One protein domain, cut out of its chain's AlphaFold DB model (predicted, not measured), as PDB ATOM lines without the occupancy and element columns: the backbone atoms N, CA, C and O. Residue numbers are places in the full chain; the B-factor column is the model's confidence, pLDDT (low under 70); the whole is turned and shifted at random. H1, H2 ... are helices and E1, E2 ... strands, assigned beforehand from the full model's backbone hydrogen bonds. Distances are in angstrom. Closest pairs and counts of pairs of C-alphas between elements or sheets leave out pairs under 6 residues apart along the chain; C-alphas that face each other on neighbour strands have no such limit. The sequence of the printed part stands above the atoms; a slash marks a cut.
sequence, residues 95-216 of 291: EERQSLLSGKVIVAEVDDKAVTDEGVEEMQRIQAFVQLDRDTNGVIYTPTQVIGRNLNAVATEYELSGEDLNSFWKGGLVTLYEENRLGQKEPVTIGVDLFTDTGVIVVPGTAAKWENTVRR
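Overview. This is residues 95 to 216 of the 291 residues of an uncharacterized protein of Prevotella sp. P4-51 (UniProt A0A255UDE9). Two small three-stranded sheets are set one after the other along an elongated body, and the long helix H2 bridges them. The hairpin turns E1-E2 and E4-E5 make the two far ends; H1 packs on the first sheet, H3 and H4 on opposite faces of the second. The 122 printed residues hold four named helices and six strands in the order H1 E1 E2 E3 H2 H3 E4 E5 E6 H4, a mixed class. The sheets, E1 - E2 - E3 and E4 - E5 - E6, are antiparallel. The whole is only just compact, close to loose, with a radius of gyration of the C-alphas of 16.2 A and spans of 58 by 30 by 24 A.

Arrangement. H1, residues 95 to 101, is on the strongly twisted sheet of E1, residues 106 to 115, E2, 121 to 133, and E3, 138 to 143, at a height of 8.3 A. The closest C-alphas of H1 and E2 are those of Leu 100 and Leu 132, 5.7 A apart. The three strands form a meander, each the antiparallel neighbour of the one before. E1 and E2 are a hairpin, with N 110 and O 126 2.9 A apart; E2 and E3 are another, with N 131 and O 140 2.9 A apart. H2, residues 144 to 157, stands up from this sheet on the face opposite H1; Ala 128 and Thr 144 have the closest C-alphas of E2 and H2, 4.6 A. H3, residues 162 to 168, is close to H2 but not clearly touching, the closest C-alphas being those of Leu 151 and Leu 165, 7.5 A, at a steep tilt of 53 degrees, opposite ways. E4, residues 174 to 179, E5, 185 to 192, and E6, 200 to 204, form a second meander of hairpins; N 176 and O 188 are 2.8 A apart, N 191 and O 201 3.0 A. H4, residues 207 to 214, is on this sheet at a height of 8.2 A, the closest C-alphas of H4 and E6 being those of Val 203 and Trp 210, 5.5 A. H2 on one face and H4 on the other give three layers. Every O i to N i+4 pair is within hydrogen-bond range in H1, H2 and H4; in H3, 2 of 3.

Along the chain. H1 begins at C-alpha 95, (151.383, 106.278, 100.211). E1 is 25.1 A long and bends by 61 degrees at residue 109; E2, 26.3 A, bends by 89 degrees at residue 127. H2 is 19.9 A long and E5 23.1 A. H4 ends at C-alpha 214, (129.813, 103.742, 93.795).

Size, cuts and confidence. The C-alphas farthest apart, those of Glu 118 and Leu 182, are 58.4 A apart. The printed part has no cut and no long link; E5 to E6 is short, the others tight. Mean pLDDT of the printed part is 92.1, and no printed residue is under 70.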
ATOM      1  N   GLU A  95     152.366 105.351 100.791       95.62
ATOM      2  CA  GLU A  95     151.383 106.278 100.211       95.62
ATOM      3  C   GLU A  95     150.326 105.549  99.363       95.62
ATOM      4  O   GLU A  95     149.125 105.836  99.457       95.62
ATOM      5  N   GLU A  96     150.755 104.560  98.576       96.75
ATOM      6  CA  GLU A  96     149.866 103.706  97.785       96.75
ATOM      7  C   GLU A  96     148.970 102.865  98.700       96.75
ATOM      8  O   GLU A  96     147.756 102.808  98.495       96.75
ATOM      9  N   ARG A  97     149.529 102.288  99.773       96.12
ATOM     10  CA  ARG A  97     148.770 101.525 100.775       96.12
ATOM     11  C   ARG A  97     147.692 102.372 101.430       96.12
ATOM     12  O   ARG A  97     146.546 101.934 101.491       96.12
ATOM     13  N   GLN A  98     148.023 103.580 101.884       95.62
ATOM     14  CA  GLN A  98     147.042 104.494 102.476       95.62
ATOM     15  C   GLN A  98     145.948 104.867 101.471       95.62
ATOM     16  O   GLN A  98     144.767 104.896 101.817       95.62
ATOM     17  N   SER A  99     146.313 105.080 100.205       95.50
ATOM     18  CA  SER A  99     145.350 105.379  99.144       95.50
ATOM     19  C   SER A  99     144.398 104.205  98.884       95.50
ATOM     20  O   SER A  99     143.180 104.400  98.906       95.50
ATOM     21  N   LEU A 100     144.917 102.982  98.746       95.50
ATOM     22  CA  LEU A 100     144.122 101.761  98.566       95.50
ATOM     23  C   LEU A 100     143.224 101.479  99.780       95.50
ATOM     24  O   LEU A 100     142.028 101.226  99.632       95.50
ATOM     25  N   LEU A 101     143.762 101.608 100.996       93.19
ATOM     26  CA  LEU A 101     143.001 101.473 102.243       93.19
ATOM     27  C   LEU A 101     141.962 102.581 102.421       93.19
ATOM     28  O   LEU A 101     140.982 102.363 103.123       93.19
ATOM     29  N   SER A 102     142.129 103.735 101.764       91.94
ATOM     30  CA  SER A 102     141.112 104.789 101.654       91.94
ATOM     31  C   SER A 102     140.081 104.534 100.547       91.94
ATOM     32  O   SER A 102     139.082 105.242 100.466       91.94
ATOM     33  N   GLY A 103     140.189 103.414  99.824       91.25
ATOM     34  CA  GLY A 103     139.213 102.948  98.831       91.25
ATOM     35  C   GLY A 103     139.431 103.527  97.435       91.25
ATOM     36  O   GLY A 103     138.596 103.329  96.557       91.25
ATOM     37  N   LYS A 104     140.535 104.249  97.223       94.56
ATOM     38  CA  LYS A 104     140.876 104.833  95.928       94.56
ATOM     39  C   LYS A 104     141.386 103.776  94.959       94.56
ATOM     40  O   LYS A 104     142.073 102.841  95.363       94.56
ATOM     41  N   VAL A 105     141.111 104.001  93.677       96.69
ATOM     42  CA  VAL A 105     141.814 103.338  92.577       96.69
ATOM     43  C   VAL A 105     143.028 104.180  92.224       96.69
ATOM     44  O   VAL A 105     142.890 105.381  92.021       96.69
ATOM     45  N   ILE A 106     144.210 103.582  92.170       97.56
ATOM     46  CA  ILE A 106     145.459 104.298  91.882       97.56
ATOM     47  C   ILE A 106     146.232 103.603  90.775       97.56
ATOM     48  O   ILE A 106     146.050 102.412  90.554       97.56
ATOM     49  N   VAL A 107     147.117 104.326  90.100       97.69
ATOM     50  CA  VAL A 107     148.119 103.713  89.229       97.69
ATOM     51  C   VAL A 107     149.339 103.349  90.064       97.69
ATOM     52  O   VAL A 107     149.900 104.213  90.734       97.69
ATOM     53  N   ALA A 108     149.744 102.085  90.005       97.25
ATOM     54  CA  ALA A 108     150.926 101.564  90.681       97.25
ATOM     55  C   ALA A 108     151.643 100.536  89.794       97.25
ATOM     56  O   ALA A 108     151.091 100.049  88.800       97.25
ATOM     57  N   GLU A 109     152.885 100.215  90.145       95.81
ATOM     58  CA  GLU A 109     153.601  99.106  89.519       95.81
ATOM     59  C   GLU A 109     153.194  97.784  90.166       95.81
ATOM     60  O   GLU A 109     153.197  97.656  91.390       95.81
ATOM     61  N   VAL A 110     152.862  96.796  89.340       94.00
ATOM     62  CA  VAL A 110     152.489  95.452  89.783       94.00
ATOM     63  C   VAL A 110     153.298  94.408  89.031       94.00
ATOM     64  O   VAL A 110     153.617  94.577  87.852       94.00
ATOM     65  N   ASP A 111     153.626  93.333  89.736       91.25
ATOM     66  CA  ASP A 111     154.248  92.157  89.151       91.25
ATOM     67  C   ASP A 111     153.141  91.270  88.553       91.25
ATOM     68  O   ASP A 111     152.293  90.734  89.269       91.25
ATOM     69  N   ASP A 112     153.143  91.148  87.231       88.88
ATOM     70  CA  ASP A 112     152.164  90.422  86.429       88.88
ATOM     71  C   ASP A 112     152.805  89.189  85.779       88.88
ATOM     72  O   ASP A 112     153.996  89.171  85.453       88.88
ATOM     73  N   LYS A 113     152.003  88.142  85.601       86.38
ATOM     74  CA  LYS A 113     152.426  86.907  84.945       86.38
ATOM     75  C   LYS A 113     152.045  86.968  83.474       86.38
ATOM     76  O   LYS A 113     150.886  86.762  83.123       86.38
ATOM     77  N   ALA A 114     153.029  87.183  82.611       82.06
ATOM     78  CA  ALA A 114     152.838  87.060  81.176       82.06
ATOM     79  C   ALA A 114     153.086  85.619  80.734       82.06
ATOM     80  O   ALA A 114     154.106  85.026  81.077       82.06
ATOM     81  N   VAL A 115     152.175  85.077  79.928       79.94
ATOM     82  CA  VAL A 115     152.440  83.870  79.143       79.94
ATOM     83  C   VAL A 115     152.913  84.332  77.774       79.94
ATOM     84  O   VAL A 115     152.181  85.027  77.070       79.94
ATOM     85  N   THR A 116     154.145  83.993  77.410       77.56
ATOM     86  CA  THR A 116     154.678  84.309  76.079       77.56
ATOM     87  C   THR A 116     153.963  83.493  74.998       77.56
ATOM     88  O   THR A 116     153.319  82.483  75.291       77.56
ATOM     89  N   ASP A 117     154.127  83.869  73.727       79.12
ATOM     90  CA  ASP A 117     153.609  83.092  72.584       79.12
ATOM     91  C   ASP A 117     154.135  81.639  72.559       79.12
ATOM     92  O   ASP A 117     153.549  80.760  71.927       79.12
ATOM     93  N   GLU A 118     155.231  81.372  73.277       80.88
ATOM     94  CA  GLU A 118     155.852  80.055  73.447       80.88
ATOM     95  C   GLU A 118     155.334  79.291  74.684       80.88
ATOM     96  O   GLU A 118     155.800  78.189  74.974       80.88
ATOM     97  N   GLY A 119     154.366  79.848  75.419       79.62
ATOM     98  CA  GLY A 119     153.761  79.226  76.600       79.62
ATOM     99  C   GLY A 119     154.608  79.311  77.873       79.62
ATOM    100  O   GLY A 119     154.339  78.585  78.829       79.62
ATOM    101  N   VAL A 120     155.640  80.160  77.899       83.00
ATOM    102  CA  VAL A 120     156.508  80.350  79.069       83.00
ATOM    103  C   VAL A 120     155.901  81.415  79.981       83.00
ATOM    104  O   VAL A 120     155.603  82.514  79.520       83.00
ATOM    105  N   GLU A 121     155.726  81.097  81.268       84.75
ATOM    106  CA  GLU A 121     155.356  82.086  82.289       84.75
ATOM    107  C   GLU A 121     156.581  82.926  82.672       84.75
ATOM    108  O   GLU A 121     157.530  82.421  83.277       84.75
ATOM    109  N   GLU A 122     156.537  84.219  82.364       87.31
ATOM    110  CA  GLU A 122     157.522  85.201  82.804       87.31
ATOM    111  C   GLU A 122     156.869  86.241  83.717       87.31
ATOM    112  O   GLU A 122     155.743  86.690  83.495       87.31
ATOM    113  N   MET A 123     157.592  86.633  84.767       87.94
ATOM    114  CA  MET A 123     157.192  87.757  85.609       87.94
ATOM    115  C   MET A 123     157.608  89.053  84.917       87.94
ATOM    116  O   MET A 123     158.798  89.289  84.704       87.94
ATOM    117  N   GLN A 124     156.639  89.907  84.616       89.94
ATOM    118  CA  GLN A 124     156.870  91.254  84.110       89.94
ATOM    119  C   GLN A 124     156.329  92.282  85.096       89.94
ATOM    120  O   GLN A 124     155.331  92.054  85.771       89.94
ATOM    121  N   ARG A 125     156.969  93.446  85.162       91.44
ATOM    122  CA  ARG A 125     156.484  94.563  85.970       91.44
ATOM    123  C   ARG A 125     155.750  95.541  85.068       91.44
ATOM    124  O   ARG A 125     156.332  96.042  84.107       91.44
ATOM    125  N   ILE A 126     154.479  95.794  85.361       94.06
ATOM    126  CA  ILE A 126     153.604  96.643  84.546       94.06
ATOM    127  C   ILE A 126     153.046  97.801  85.370       94.06
ATOM    128  O   ILE A 126     152.889  97.697  86.583       94.06
ATOM    129  N   GLN A 127     152.696  98.901  84.701       96.00
ATOM    130  CA  GLN A 127     151.861  99.939  85.305       96.00
ATOM    131  C   GLN A 127     150.387  99.592  85.123       96.00
ATOM    132  O   GLN A 127     149.897  99.472  83.991       96.00
ATOM    133  N   ALA A 128     149.670  99.495  86.234       97.25
ATOM    134  CA  ALA A 128     148.268  99.115  86.265       97.25
ATOM    135  C   ALA A 128     147.457 100.085  87.125       97.25
ATOM    136  O   ALA A 128     147.977 100.649  88.086       97.25
ATOM    137  N   PHE A 129     146.174 100.250  86.801       97.94
ATOM    138  CA  PHE A 129     145.219 100.719  87.799       97.94
ATOM    139  C   PHE A 129     144.990  99.587  88.793       97.94
ATOM    140  O   PHE A 129     144.799  98.445  88.383       97.94
ATOM    141  N   VAL A 130     145.000  99.915  90.078       97.69
ATOM    142  CA  VAL A 130     144.921  98.980  91.196       97.69
ATOM    143  C   VAL A 130     143.822  99.434  92.142       97.69
ATOM    144  O   VAL A 130     143.742 100.614  92.492       97.69
ATOM    145  N   GLN A 131     142.994  98.492  92.583       96.31
ATOM    146  CA  GLN A 131     141.933  98.724  93.553       96.31
ATOM    147  C   GLN A 131     141.884  97.594  94.578       96.31
ATOM    148  O   GLN A 131     141.987  96.414  94.246       96.31
ATOM    149  N   LEU A 132     141.702  97.969  95.842       94.62
ATOM    150  CA  LEU A 132     141.459  97.037  96.935       94.62
ATOM    151  C   LEU A 132     139.953  96.778  97.067       94.62
ATOM    152  O   LEU A 132     139.188  97.702  97.352       94.62
ATOM    153  N   ASP A 133     139.538  95.518  96.955       90.75
ATOM    154  CA  ASP A 133     138.249  95.066  97.472       90.75
ATOM    155  C   ASP A 133     138.352  94.968  98.998       90.75
ATOM    156  O   ASP A 133     138.862  93.989  99.551       90.75
ATOM    157  N   ARG A 134     137.883  95.996  99.708       83.88
ATOM    158  CA  ARG A 134     137.929  96.022 101.181       83.88
ATOM    159  C   ARG A 134     137.101  94.920 101.830       83.88
ATOM    160  O   ARG A 134     137.363  94.539 102.972       83.88
ATOM    161  N   ASP A 135     136.106  94.413 101.121       85.81
ATOM    162  CA  ASP A 135     135.244  93.380 101.654       85.81
ATOM    163  C   ASP A 135     135.933  92.025 101.582       85.81
ATOM    164  O   ASP A 135     135.971  91.311 102.583       85.81
ATOM    165  N   THR A 136     136.517  91.676 100.432       87.25
ATOM    166  CA  THR A 136     137.162  90.368 100.228       87.25
ATOM    167  C   THR A 136     138.653  90.366 100.547       87.25
ATOM    168  O   THR A 136     139.266  89.303 100.538       87.25
ATOM    169  N   ASN A 137     139.237  91.521 100.879       90.44
ATOM    170  CA  ASN A 137     140.677  91.718 101.065       90.44
ATOM    171  C   ASN A 137     141.518  91.429  99.803       90.44
ATOM    172  O   ASN A 137     142.741  91.298  99.896       90.44
ATOM    173  N   GLY A 138     140.879  91.311  98.636       90.25
ATOM    174  CA  GLY A 138     141.538  91.085  97.355       90.25
ATOM    175  C   GLY A 138     142.027  92.387  96.731       90.25
ATOM    176  O   GLY A 138     141.358  93.412  96.815       90.25
ATOM    177  N   VAL A 139     143.182  92.347  96.075       93.12
ATOM    178  CA  VAL A 139     143.664  93.448  95.235       93.12
ATOM    179  C   VAL A 139     143.426  93.054  93.788       93.12
ATOM    180  O   VAL A 139     143.904  92.008  93.352       93.12
ATOM    181  N   ILE A 140     142.681  93.878  93.059       93.62
ATOM    182  CA  ILE A 140     142.488  93.724  91.621       93.62
ATOM    183  C   ILE A 140     143.281  94.793  90.888       93.62
ATOM    184  O   ILE A 140     143.477  95.902  91.394       93.62
ATOM    185  N   TYR A 141     143.742  94.455  89.693       95.19
ATOM    186  CA  TYR A 141     144.427  95.402  88.841       95.19
ATOM    187  C   TYR A 141     144.135  95.135  87.372       95.19
ATOM    188  O   TYR A 141     143.775  94.030  86.976       95.19
ATOM    189  N   THR A 142     144.306  96.173  86.565       94.88
ATOM    190  CA  THR A 142     144.208  96.096  85.109       94.88
ATOM    191  C   THR A 142     145.249  97.018  84.480       94.88
ATOM    192  O   THR A 142     145.478  98.116  85.005       94.88
ATOM    193  N   PRO A 143     145.879  96.632  83.356       95.06
ATOM    194  CA  PRO A 143     146.854  97.479  82.681       95.06
ATOM    195  C   PRO A 143     146.312  98.887  82.409       95.06
ATOM    196  O   PRO A 143     145.161  99.068  81.994       95.06
ATOM    197  N   THR A 144     147.161  99.896  82.619       96.44
ATOM    198  CA  THR A 144     146.809 101.318  82.439       96.44
ATOM    199  C   THR A 144     146.227 101.632  81.066       96.44
ATOM    200  O   THR A 144     145.365 102.497  80.951       96.44
ATOM    201  N   GLN A 145     146.639 100.908  80.025       94.75
ATOM    202  CA  GLN A 145     146.186 101.103  78.649       94.75
ATOM    203  C   GLN A 145     144.697 100.778  78.470       94.75
ATOM    204  O   GLN A 145     144.026 101.438  77.676       94.75
ATOM    205  N   VAL A 146     144.173  99.796  79.213       94.94
ATOM    206  CA  VAL A 146     142.766  99.373  79.130       94.94
ATOM    207  C   VAL A 146     141.865 100.482  79.669       94.94
ATOM    208  O   VAL A 146     141.030 101.022  78.946       94.94
ATOM    209  N   ILE A 147     142.104 100.902  80.913       96.06
ATOM    210  CA  ILE A 147     141.319 101.961  81.563       96.06
ATOM    211  C   ILE A 147     141.602 103.323  80.936       96.06
ATOM    212  O   ILE A 147     140.682 104.108  80.743       96.06
ATOM    213  N   GLY A 148     142.846 103.596  80.540       95.06
ATOM    214  CA  GLY A 148     143.220 104.831  79.857       95.06
ATOM    215  C   GLY A 148     142.471 105.020  78.536       95.06
ATOM    216  O   GLY A 148     142.036 106.130  78.232       95.06
ATOM    217  N   ARG A 149     142.240 103.945  77.769       95.25
ATOM    218  CA  ARG A 149     141.390 103.996  76.570       95.25
ATOM    219  C   ARG A 149     139.948 104.375  76.917       95.25
ATOM    220  O   ARG A 149     139.377 105.223  76.232       95.25
ATOM    221  N   ASN A 150     139.383 103.780  77.965       95.38
ATOM    222  CA  ASN A 150     138.010 104.051  78.398       95.38
ATOM    223  C   ASN A 150     137.868 105.486  78.934       95.38
ATOM    224  O   ASN A 150     136.945 106.200  78.547       95.38
ATOM    225  N   LEU A 151     138.839 105.955  79.724       95.00
ATOM    226  CA  LEU A 151     138.924 107.342  80.186       95.00
ATOM    227  C   LEU A 151     139.021 108.331  79.023       95.00
ATOM    228  O   LEU A 151     138.362 109.358  79.074       95.00
ATOM    229  N   ASN A 152     139.776 108.033  77.960       93.31
ATOM    230  CA  ASN A 152     139.856 108.910  76.786       93.31
ATOM    231  C   ASN A 152     138.519 109.031  76.036       93.31
ATOM    232  O   ASN A 152     138.198 110.102  75.513       93.31
ATOM    233  N   ALA A 153     137.730 107.952  75.985       93.31
ATOM    234  CA  ALA A 153     136.390 107.993  75.402       93.31
ATOM    235  C   ALA A 153     135.469 108.920  76.213       93.31
ATOM    236  O   ALA A 153     134.846 109.813  75.642       93.31
ATOM    237  N   VAL A 154     135.472 108.778  77.544       93.31
ATOM    238  CA  VAL A 154     134.717 109.650  78.459       93.31
ATOM    239  C   VAL A 154     135.239 111.092  78.416       93.31
ATOM    240  O   VAL A 154     134.458 112.033  78.356       93.31
ATOM    241  N   ALA A 155     136.554 111.296  78.359       91.38
ATOM    242  CA  ALA A 155     137.168 112.619  78.279       91.38
ATOM    243  C   ALA A 155     136.770 113.392  77.026       91.38
ATOM    244  O   ALA A 155     136.627 114.607  77.086       91.38
ATOM    245  N   THR A 156     136.569 112.695  75.907       91.38
ATOM    246  CA  THR A 156     136.088 113.323  74.674       91.38
ATOM    247  C   THR A 156     134.625 113.750  74.803       91.38
ATOM    248  O   THR A 156     134.258 114.803  74.297       91.38
ATOM    249  N   GLU A 157     133.792 112.953  75.479       91.94
ATOM    250  CA  GLU A 157     132.371 113.262  75.687       91.94
ATOM    251  C   GLU A 157     132.156 114.427  76.664       91.94
ATOM    252  O   GLU A 157     131.290 115.260  76.423       91.94
ATOM    253  N   TYR A 158     132.960 114.498  77.729       92.19
ATOM    254  CA  TYR A 158     132.828 115.484  78.811       92.19
ATOM    255  C   TYR A 158     133.904 116.585  78.780       92.19
ATOM    256  O   TYR A 158     134.090 117.297  79.762       92.19
ATOM    257  N   GLU A 159     134.651 116.700  77.678       92.06
ATOM    258  CA  GLU A 159     135.701 117.712  77.464       92.06
ATOM    259  C   GLU A 159     136.735 117.808  78.612       92.06
ATOM    260  O   GLU A 159     137.175 118.894  78.996       92.06
ATOM    261  N   LEU A 160     137.148 116.660  79.167       94.25
ATOM    262  CA  LEU A 160     138.102 116.610  80.281       94.25
ATOM    263  C   LEU A 160     139.489 117.111  79.865       94.25
ATOM    264  O   LEU A 160     140.015 116.765  78.803       94.25
ATOM    265  N   SER A 161     140.124 117.887  80.744       93.50
ATOM    266  CA  SER A 161     141.480 118.380  80.530       93.50
ATOM    267  C   SER A 161     142.541 117.300  80.784       93.50
ATOM    268  O   SER A 161     142.297 116.256  81.391       93.50
ATOM    269  N   GLY A 162     143.783 117.569  80.368       91.56
ATOM    270  CA  GLY A 162     144.911 116.699  80.716       91.56
ATOM    271  C   GLY A 162     145.182 116.631  82.227       91.56
ATOM    272  O   GLY A 162     145.652 115.609  82.719       91.56
ATOM    273  N   GLU A 163     144.868 117.692  82.976       93.81
ATOM    274  CA  GLU A 163     144.985 117.698  84.440       93.81
ATOM    275  C   GLU A 163     143.931 116.790  85.084       93.81
ATOM    276  O   GLU A 163     144.265 115.995  85.966       93.81
ATOM    277  N   ASP A 164     142.699 116.825  84.569       94.31
ATOM    278  CA  ASP A 164     141.612 115.938  84.991       94.31
ATOM    279  C   ASP A 164     141.992 114.470  84.778       94.31
ATOM    280  O   ASP A 164     141.898 113.660  85.702       94.31
ATOM    281  N   LEU A 165     142.520 114.142  83.594       93.25
ATOM    282  CA  LEU A 165     142.992 112.796  83.270       93.25
ATOM    283  C   LEU A 165     144.112 112.320  84.208       93.25
ATOM    284  O   LEU A 165     144.079 111.185  84.688       93.25
ATOM    285  N   ASN A 166     145.075 113.194  84.514       93.56
ATOM    286  CA  ASN A 166     146.164 112.892  85.443       93.56
ATOM    287  C   ASN A 166     145.665 112.697  86.883       93.56
ATOM    288  O   ASN A 166     146.272 111.945  87.649       93.56
ATOM    289  N   SER A 167     144.566 113.351  87.271       95.75
ATOM    290  CA  SER A 167     143.998 113.211  88.614       95.75
ATOM    291  C   SER A 167     143.509 111.781  88.891       95.75
ATOM    292  O   SER A 167     143.714 111.269  89.996       95.75
ATOM    293  N   PHE A 168     142.965 111.087  87.882       96.25
ATOM    294  CA  PHE A 168     142.484 109.705  88.020       96.25
ATOM    295  C   PHE A 168     143.596 108.724  88.380       96.25
ATOM    296  O   PHE A 168     143.345 107.736  89.065       96.25
ATOM    297  N   TRP A 169     144.841 109.011  87.993       94.31
ATOM    298  CA  TRP A 169     145.979 108.141  88.298       94.31
ATOM    299  C   TRP A 169     146.277 108.092  89.800       94.31
ATOM    300  O   TRP A 169     146.894 107.150  90.286       94.31
ATOM    301  N   LYS A 170     145.807 109.094  90.551       94.75
ATOM    302  CA  LYS A 170     145.915 109.186  92.013       94.75
ATOM    303  C   LYS A 170     144.572 108.942  92.713       94.75
ATOM    304  O   LYS A 170     144.407 109.300  93.882       94.75
ATOM    305  N   GLY A 171     143.594 108.389  91.994       94.25
ATOM    306  CA  GLY A 171     142.242 108.154  92.494       94.25
ATOM    307  C   GLY A 171     141.439 109.423  92.735       94.25
ATOM    308  O   GLY A 171     140.624 109.465  93.659       94.25
ATOM    309  N   GLY A 172     141.711 110.473  91.959       95.88
ATOM    310  CA  GLY A 172     140.903 111.685  91.926       95.88
ATOM    311  C   GLY A 172     139.515 111.435  91.338       95.88
ATOM    312  O   GLY A 172     139.310 110.512  90.550       95.88
ATOM    313  N   LEU A 173     138.570 112.286  91.729       96.69
ATOM    314  CA  LEU A 173     137.253 112.398  91.113       96.69
ATOM    315  C   LEU A 173     137.169 113.759  90.435       96.69
ATOM    316  O   LEU A 173     137.556 114.766  91.032       96.69
ATOM    317  N   VAL A 174     136.616 113.798  89.230       97.25
ATOM    318  CA  VAL A 174     136.444 115.045  88.479       97.25
ATOM    319  C   VAL A 174     134.967 115.382  88.448       97.25
ATOM    320  O   VAL A 174     134.157 114.550  88.054       97.25
ATOM    321  N   THR A 175     134.604 116.582  88.906       96.81
ATOM    322  CA  THR A 175     133.217 117.065  88.882       96.81
ATOM    323  C   THR A 175     133.088 118.224  87.908       96.81
ATOM    324  O   THR A 175     133.726 119.258  88.091       96.81
ATOM    325  N   LEU A 176     132.228 118.051  86.911       94.88
ATOM    326  CA  LEU A 176     131.891 119.033  85.885       94.88
ATOM    327  C   LEU A 176     130.426 119.454  86.016       94.88
ATOM    328  O   LEU A 176     129.695 118.899  86.834       94.88
ATOM    329  N   TYR A 177     129.998 120.441  85.228       93.50
ATOM    330  CA  TYR A 177     128.614 120.913  85.199       93.50
ATOM    331  C   TYR A 177     128.041 120.806  83.790       93.50
ATOM    332  O   TYR A 177     128.359 121.630  82.933       93.50
ATOM    333  N   GLU A 178     127.152 119.836  83.603       90.88
ATOM    334  CA  GLU A 178     126.494 119.541  82.335       90.88
ATOM    335  C   GLU A 178     125.099 120.155  82.286       90.88
ATOM    336  O   GLU A 178     124.398 120.248  83.297       90.88
ATOM    337  N   GLU A 179     124.675 120.587  81.103       89.62
ATOM    338  CA  GLU A 179     123.333 121.123  80.902       89.62
ATOM    339  C   GLU A 179     122.322 119.974  80.750       89.62
ATOM    340  O   GLU A 179     122.411 119.142  79.846       89.62
ATOM    341  N   ASN A 180     121.343 119.908  81.653       85.12
ATOM    342  CA  ASN A 180     120.277 118.917  81.589       85.12
ATOM    343  C   ASN A 180     119.248 119.267  80.489       85.12
ATOM    344  O   ASN A 180     119.293 120.315  79.846       85.12
ATOM    345  N   ARG A 181     118.238 118.407  80.295       82.06
ATOM    346  CA  ARG A 181     117.181 118.616  79.276       82.06
ATOM    347  C   ARG A 181     116.347 119.891  79.470       82.06
ATOM    348  O   ARG A 181     115.629 120.279  78.555       82.06
ATOM    349  N   LEU A 182     116.392 120.494  80.656       88.06
ATOM    350  CA  LEU A 182     115.677 121.718  81.019       88.06
ATOM    351  C   LEU A 182     116.571 122.966  80.928       88.06
ATOM    352  O   LEU A 182     116.136 124.048  81.316       88.06
ATOM    353  N   GLY A 183     117.804 122.825  80.438       88.81
ATOM    354  CA  GLY A 183     118.762 123.920  80.325       88.81
ATOM    355  C   GLY A 183     119.458 124.290  81.640       88.81
ATOM    356  O   GLY A 183     120.023 125.374  81.772       88.81
ATOM    357  N   GLN A 184     119.371 123.434  82.661       90.19
ATOM    358  CA  GLN A 184     119.963 123.691  83.971       90.19
ATOM    359  C   GLN A 184     121.313 122.994  84.081       90.19
ATOM    360  O   GLN A 184     121.435 121.819  83.746       90.19
ATOM    361  N   LYS A 185     122.315 123.713  84.591       92.88
ATOM    362  CA  LYS A 185     123.630 123.142  84.883       92.88
ATOM    363  C   LYS A 185     123.560 122.268  86.129       92.88
ATOM    364  O   LYS A 185     123.361 122.783  87.229       92.88
ATOM    365  N   GLU A 186     123.768 120.974  85.957       94.06
ATOM    366  CA  GLU A 186     123.813 119.990  87.031       94.06
ATOM    367  C   GLU A 186     125.216 119.395  87.151       94.06
ATOM    368  O   GLU A 186     125.887 119.189  86.138       94.06
ATOM    369  N   PRO A 187     125.688 119.123  88.379       95.81
ATOM    370  CA  PRO A 187     126.988 118.513  88.556       95.81
ATOM    371  C   PRO A 187     126.970 117.067  88.047       95.81
ATOM    372  O   PRO A 187     126.010 116.327  88.273       95.81
ATOM    373  N   VAL A 188     128.056 116.658  87.406       95.94
ATOM    374  CA  VAL A 188     128.336 115.276  87.019       95.94
ATOM    375  C   VAL A 188     129.734 114.943  87.508       95.94
ATOM    376  O   VAL A 188     130.675 115.689  87.242       95.94
ATOM    377  N   THR A 189     129.883 113.831  88.221       97.25
ATOM    378  CA  THR A 189     131.183 113.363  88.699       97.25
ATOM    379  C   THR A 189     131.607 112.099  87.971       97.25
ATOM    380  O   THR A 189     130.827 111.160  87.826       97.25
ATOM    381  N   ILE A 190     132.872 112.061  87.569       96.88
ATOM    382  CA  ILE A 190     133.522 110.943  86.894       96.88
ATOM    383  C   ILE A 190     134.602 110.386  87.822       96.88
ATOM    384  O   ILE A 190     135.308 111.148  88.491       96.88
ATOM    385  N   GLY A 191     134.735 109.062  87.853       96.56
ATOM    386  CA  GLY A 191     135.766 108.359  88.608       96.56
ATOM    387  C   GLY A 191     136.073 106.983  88.024       96.56
ATOM    388  O   GLY A 191     135.374 106.498  87.134       96.56
ATOM    389  N   VAL A 192     137.130 106.360  88.538       96.88
ATOM    390  CA  VAL A 192     137.552 105.002  88.167       96.88
ATOM    391  C   VAL A 192     137.068 104.023  89.236       96.88
ATOM    392  O   VAL A 192     137.245 104.280  90.429       96.88
ATOM    393  N   ASP A 193     136.476 102.913  88.801       94.62
ATOM    394  CA  ASP A 193     136.092 101.779  89.645       94.62
ATOM    395  C   ASP A 193     136.198 100.477  88.845       94.62
ATOM    396  O   ASP A 193     135.372 100.198  87.979       94.62
ATOM    397  N   LEU A 194     137.225  99.684  89.139       94.56
ATOM    398  CA  LEU A 194     137.582  98.448  88.446       94.56
ATOM    399  C   LEU A 194     136.596  97.299  88.690       94.56
ATOM    400  O   LEU A 194     136.715  96.266  88.037       94.56
ATOM    401  N   PHE A 195     135.640  97.449  89.613       88.81
ATOM    402  CA  PHE A 195     134.551  96.480  89.784       88.81
ATOM    403  C   PHE A 195     133.405  96.676  88.785       88.81
ATOM    404  O   PHE A 195     132.509  95.838  88.730       88.81
ATOM    405  N   THR A 196     133.427  97.758  88.005       87.50
ATOM    406  CA  THR A 196     132.464  98.008  86.924       87.50
ATOM    407  C   THR A 196     132.976  97.452  85.597       87.50
ATOM    408  O   THR A 196     134.184  97.413  85.364       87.50
ATOM    409  N   ASP A 197     132.065  97.098  84.688       84.12
ATOM    410  CA  ASP A 197     132.399  96.496  83.385       84.12
ATOM    411  C   ASP A 197     133.387  97.327  82.551       84.12
ATOM    412  O   ASP A 197     134.218  96.792  81.816       84.12
ATOM    413  N   THR A 198     133.305  98.654  82.649       90.81
ATOM    414  CA  THR A 198     134.163  99.582  81.898       90.81
ATOM    415  C   THR A 198     135.355 100.076  82.716       90.81
ATOM    416  O   THR A 198     136.269 100.694  82.163       90.81
ATOM    417  N   GLY A 199     135.347  99.871  84.033       93.12
ATOM    418  CA  GLY A 199     136.316 100.461  84.944       93.12
ATOM    419  C   GLY A 199     136.173 101.980  85.147       93.12
ATOM    420  O   GLY A 199     136.984 102.572  85.859       93.12
ATOM    421  N   VAL A 200     135.186 102.635  84.521       95.00
ATOM    422  CA  VAL A 200     134.962 104.089  84.579       95.00
ATOM    423  C   VAL A 200     133.481 104.360  84.798       95.00
ATOM    424  O   VAL A 200     132.640 103.945  84.004       95.00
ATOM    425  N   ILE A 201     133.163 105.119  85.842       94.06
ATOM    426  CA  ILE A 201     131.786 105.365  86.260       94.06
ATOM    427  C   ILE A 201     131.489 106.859  86.342       94.06
ATOM    428  O   ILE A 201     132.228 107.651  86.939       94.06
ATOM    429  N   VAL A 202     130.369 107.231  85.725       94.06
ATOM    430  CA  VAL A 202     129.859 108.597  85.651       94.06
ATOM    431  C   VAL A 202     128.572 108.674  86.461       94.06
ATOM    432  O   VAL A 202     127.603 107.978  86.171       94.06
ATOM    433  N   VAL A 203     128.550 109.533  87.478       93.81
ATOM    434  CA  VAL A 203     127.402 109.705  88.373       93.81
ATOM    435  C   VAL A 203     126.879 111.136  88.258       93.81
ATOM    436  O   VAL A 203     127.616 112.076  88.561       93.81
ATOM    437  N   PRO A 204     125.597 111.338  87.896       92.75
ATOM    438  CA  PRO A 204     124.948 112.639  88.017       92.75
ATOM    439  C   PRO A 204     124.905 113.065  89.487       92.75
ATOM    440  O   PRO A 204     124.199 112.464  90.309       92.75
ATOM    441  N   GLY A 205     125.671 114.088  89.845       94.38
ATOM    442  CA  GLY A 205     125.883 114.493  91.222       94.38
ATOM    443  C   GLY A 205     127.244 115.112  91.484       94.38
ATOM    444  O   GLY A 205     128.069 115.279  90.596       94.38
ATOM    445  N   THR A 206     127.457 115.449  92.751       96.25
ATOM    446  CA  THR A 206     128.758 115.854  93.282       96.25
ATOM    447  C   THR A 206     129.613 114.634  93.620       96.25
ATOM    448  O   THR A 206     129.099 113.519  93.742       96.25
ATOM    449  N   ALA A 207     130.897 114.859  93.915       94.56
ATOM    450  CA  ALA A 207     131.801 113.811  94.383       94.56
ATOM    451  C   ALA A 207     131.269 113.036  95.599       94.56
ATOM    452  O   ALA A 207     131.409 111.821  95.660       94.56
ATOM    453  N   ALA A 208     130.570 113.697  96.527       93.25
ATOM    454  CA  ALA A 208     129.941 113.011  97.657       93.25
ATOM    455  C   ALA A 208     128.823 112.049  97.214       93.25
ATOM    456  O   ALA A 208     128.679 110.965  97.773       93.25
ATOM    457  N   LYS A 209     128.034 112.426  96.199       92.88
ATOM    458  CA  LYS A 209     127.009 111.541  95.636       92.88
ATOM    459  C   LYS A 209     127.640 110.383  94.866       92.88
ATOM    460  O   LYS A 209     127.143 109.268  94.983       92.88
ATOM    461  N   TRP A 210     128.728 110.631  94.139       93.69
ATOM    462  CA  TRP A 210     129.518 109.579  93.501       93.69
ATOM    463  C   TRP A 210     130.011 108.568  94.539       93.69
ATOM    464  O   TRP A 210     129.691 107.392  94.425       93.69
ATOM    465  N   GLU A 211     130.663 109.023  95.612       90.50
ATOM    466  CA  GLU A 211     131.167 108.152  96.687       90.50
ATOM    467  C   GLU A 211     130.042 107.316  97.310       90.50
ATOM    468  O   GLU A 211     130.165 106.101  97.438       90.50
ATOM    469  N   ASN A 212     128.897 107.933  97.607       87.75
ATOM    470  CA  ASN A 212     127.748 107.228  98.178       87.75
ATOM    471  C   ASN A 212     127.052 106.263  97.206       87.75
ATOM    472  O   ASN A 212     126.309 105.398  97.662       87.75
ATOM    473  N   THR A 213     127.230 106.440  95.896       86.31
ATOM    474  CA  THR A 213     126.623 105.582  94.867       86.31
ATOM    475  C   THR A 213     127.542 104.414  94.541       86.31
ATOM    476  O   THR A 213     127.111 103.270  94.570       86.31
ATOM    477  N   VAL A 214     128.814 104.708  94.267       85.75
ATOM    478  CA  VAL A 214     129.813 103.742  93.795       85.75
ATOM    479  C   VAL A 214     130.402 102.943  94.950       85.75
ATOM    480  O   VAL A 214     130.561 101.733  94.862       85.75
ATOM    481  N   ARG A 215     130.674 103.597  96.083       81.75
ATOM    482  CA  ARG A 215     131.231 102.958  97.285       81.75
ATOM    483  C   ARG A 215     130.180 102.808  98.373       81.75
ATOM    484  O   ARG A 215     130.478 102.947  99.561       81.75
ATOM    485  N   ARG A 216     128.932 102.561  97.968       84.12
ATOM    486  CA  ARG A 216     127.818 102.414  98.901       84.12
ATOM    487  C   ARG A 216     128.089 101.244  99.838       84.12
ATOM    488  O   ARG A 216     128.152 100.094  99.418       84.12
TER     489      ARG A 216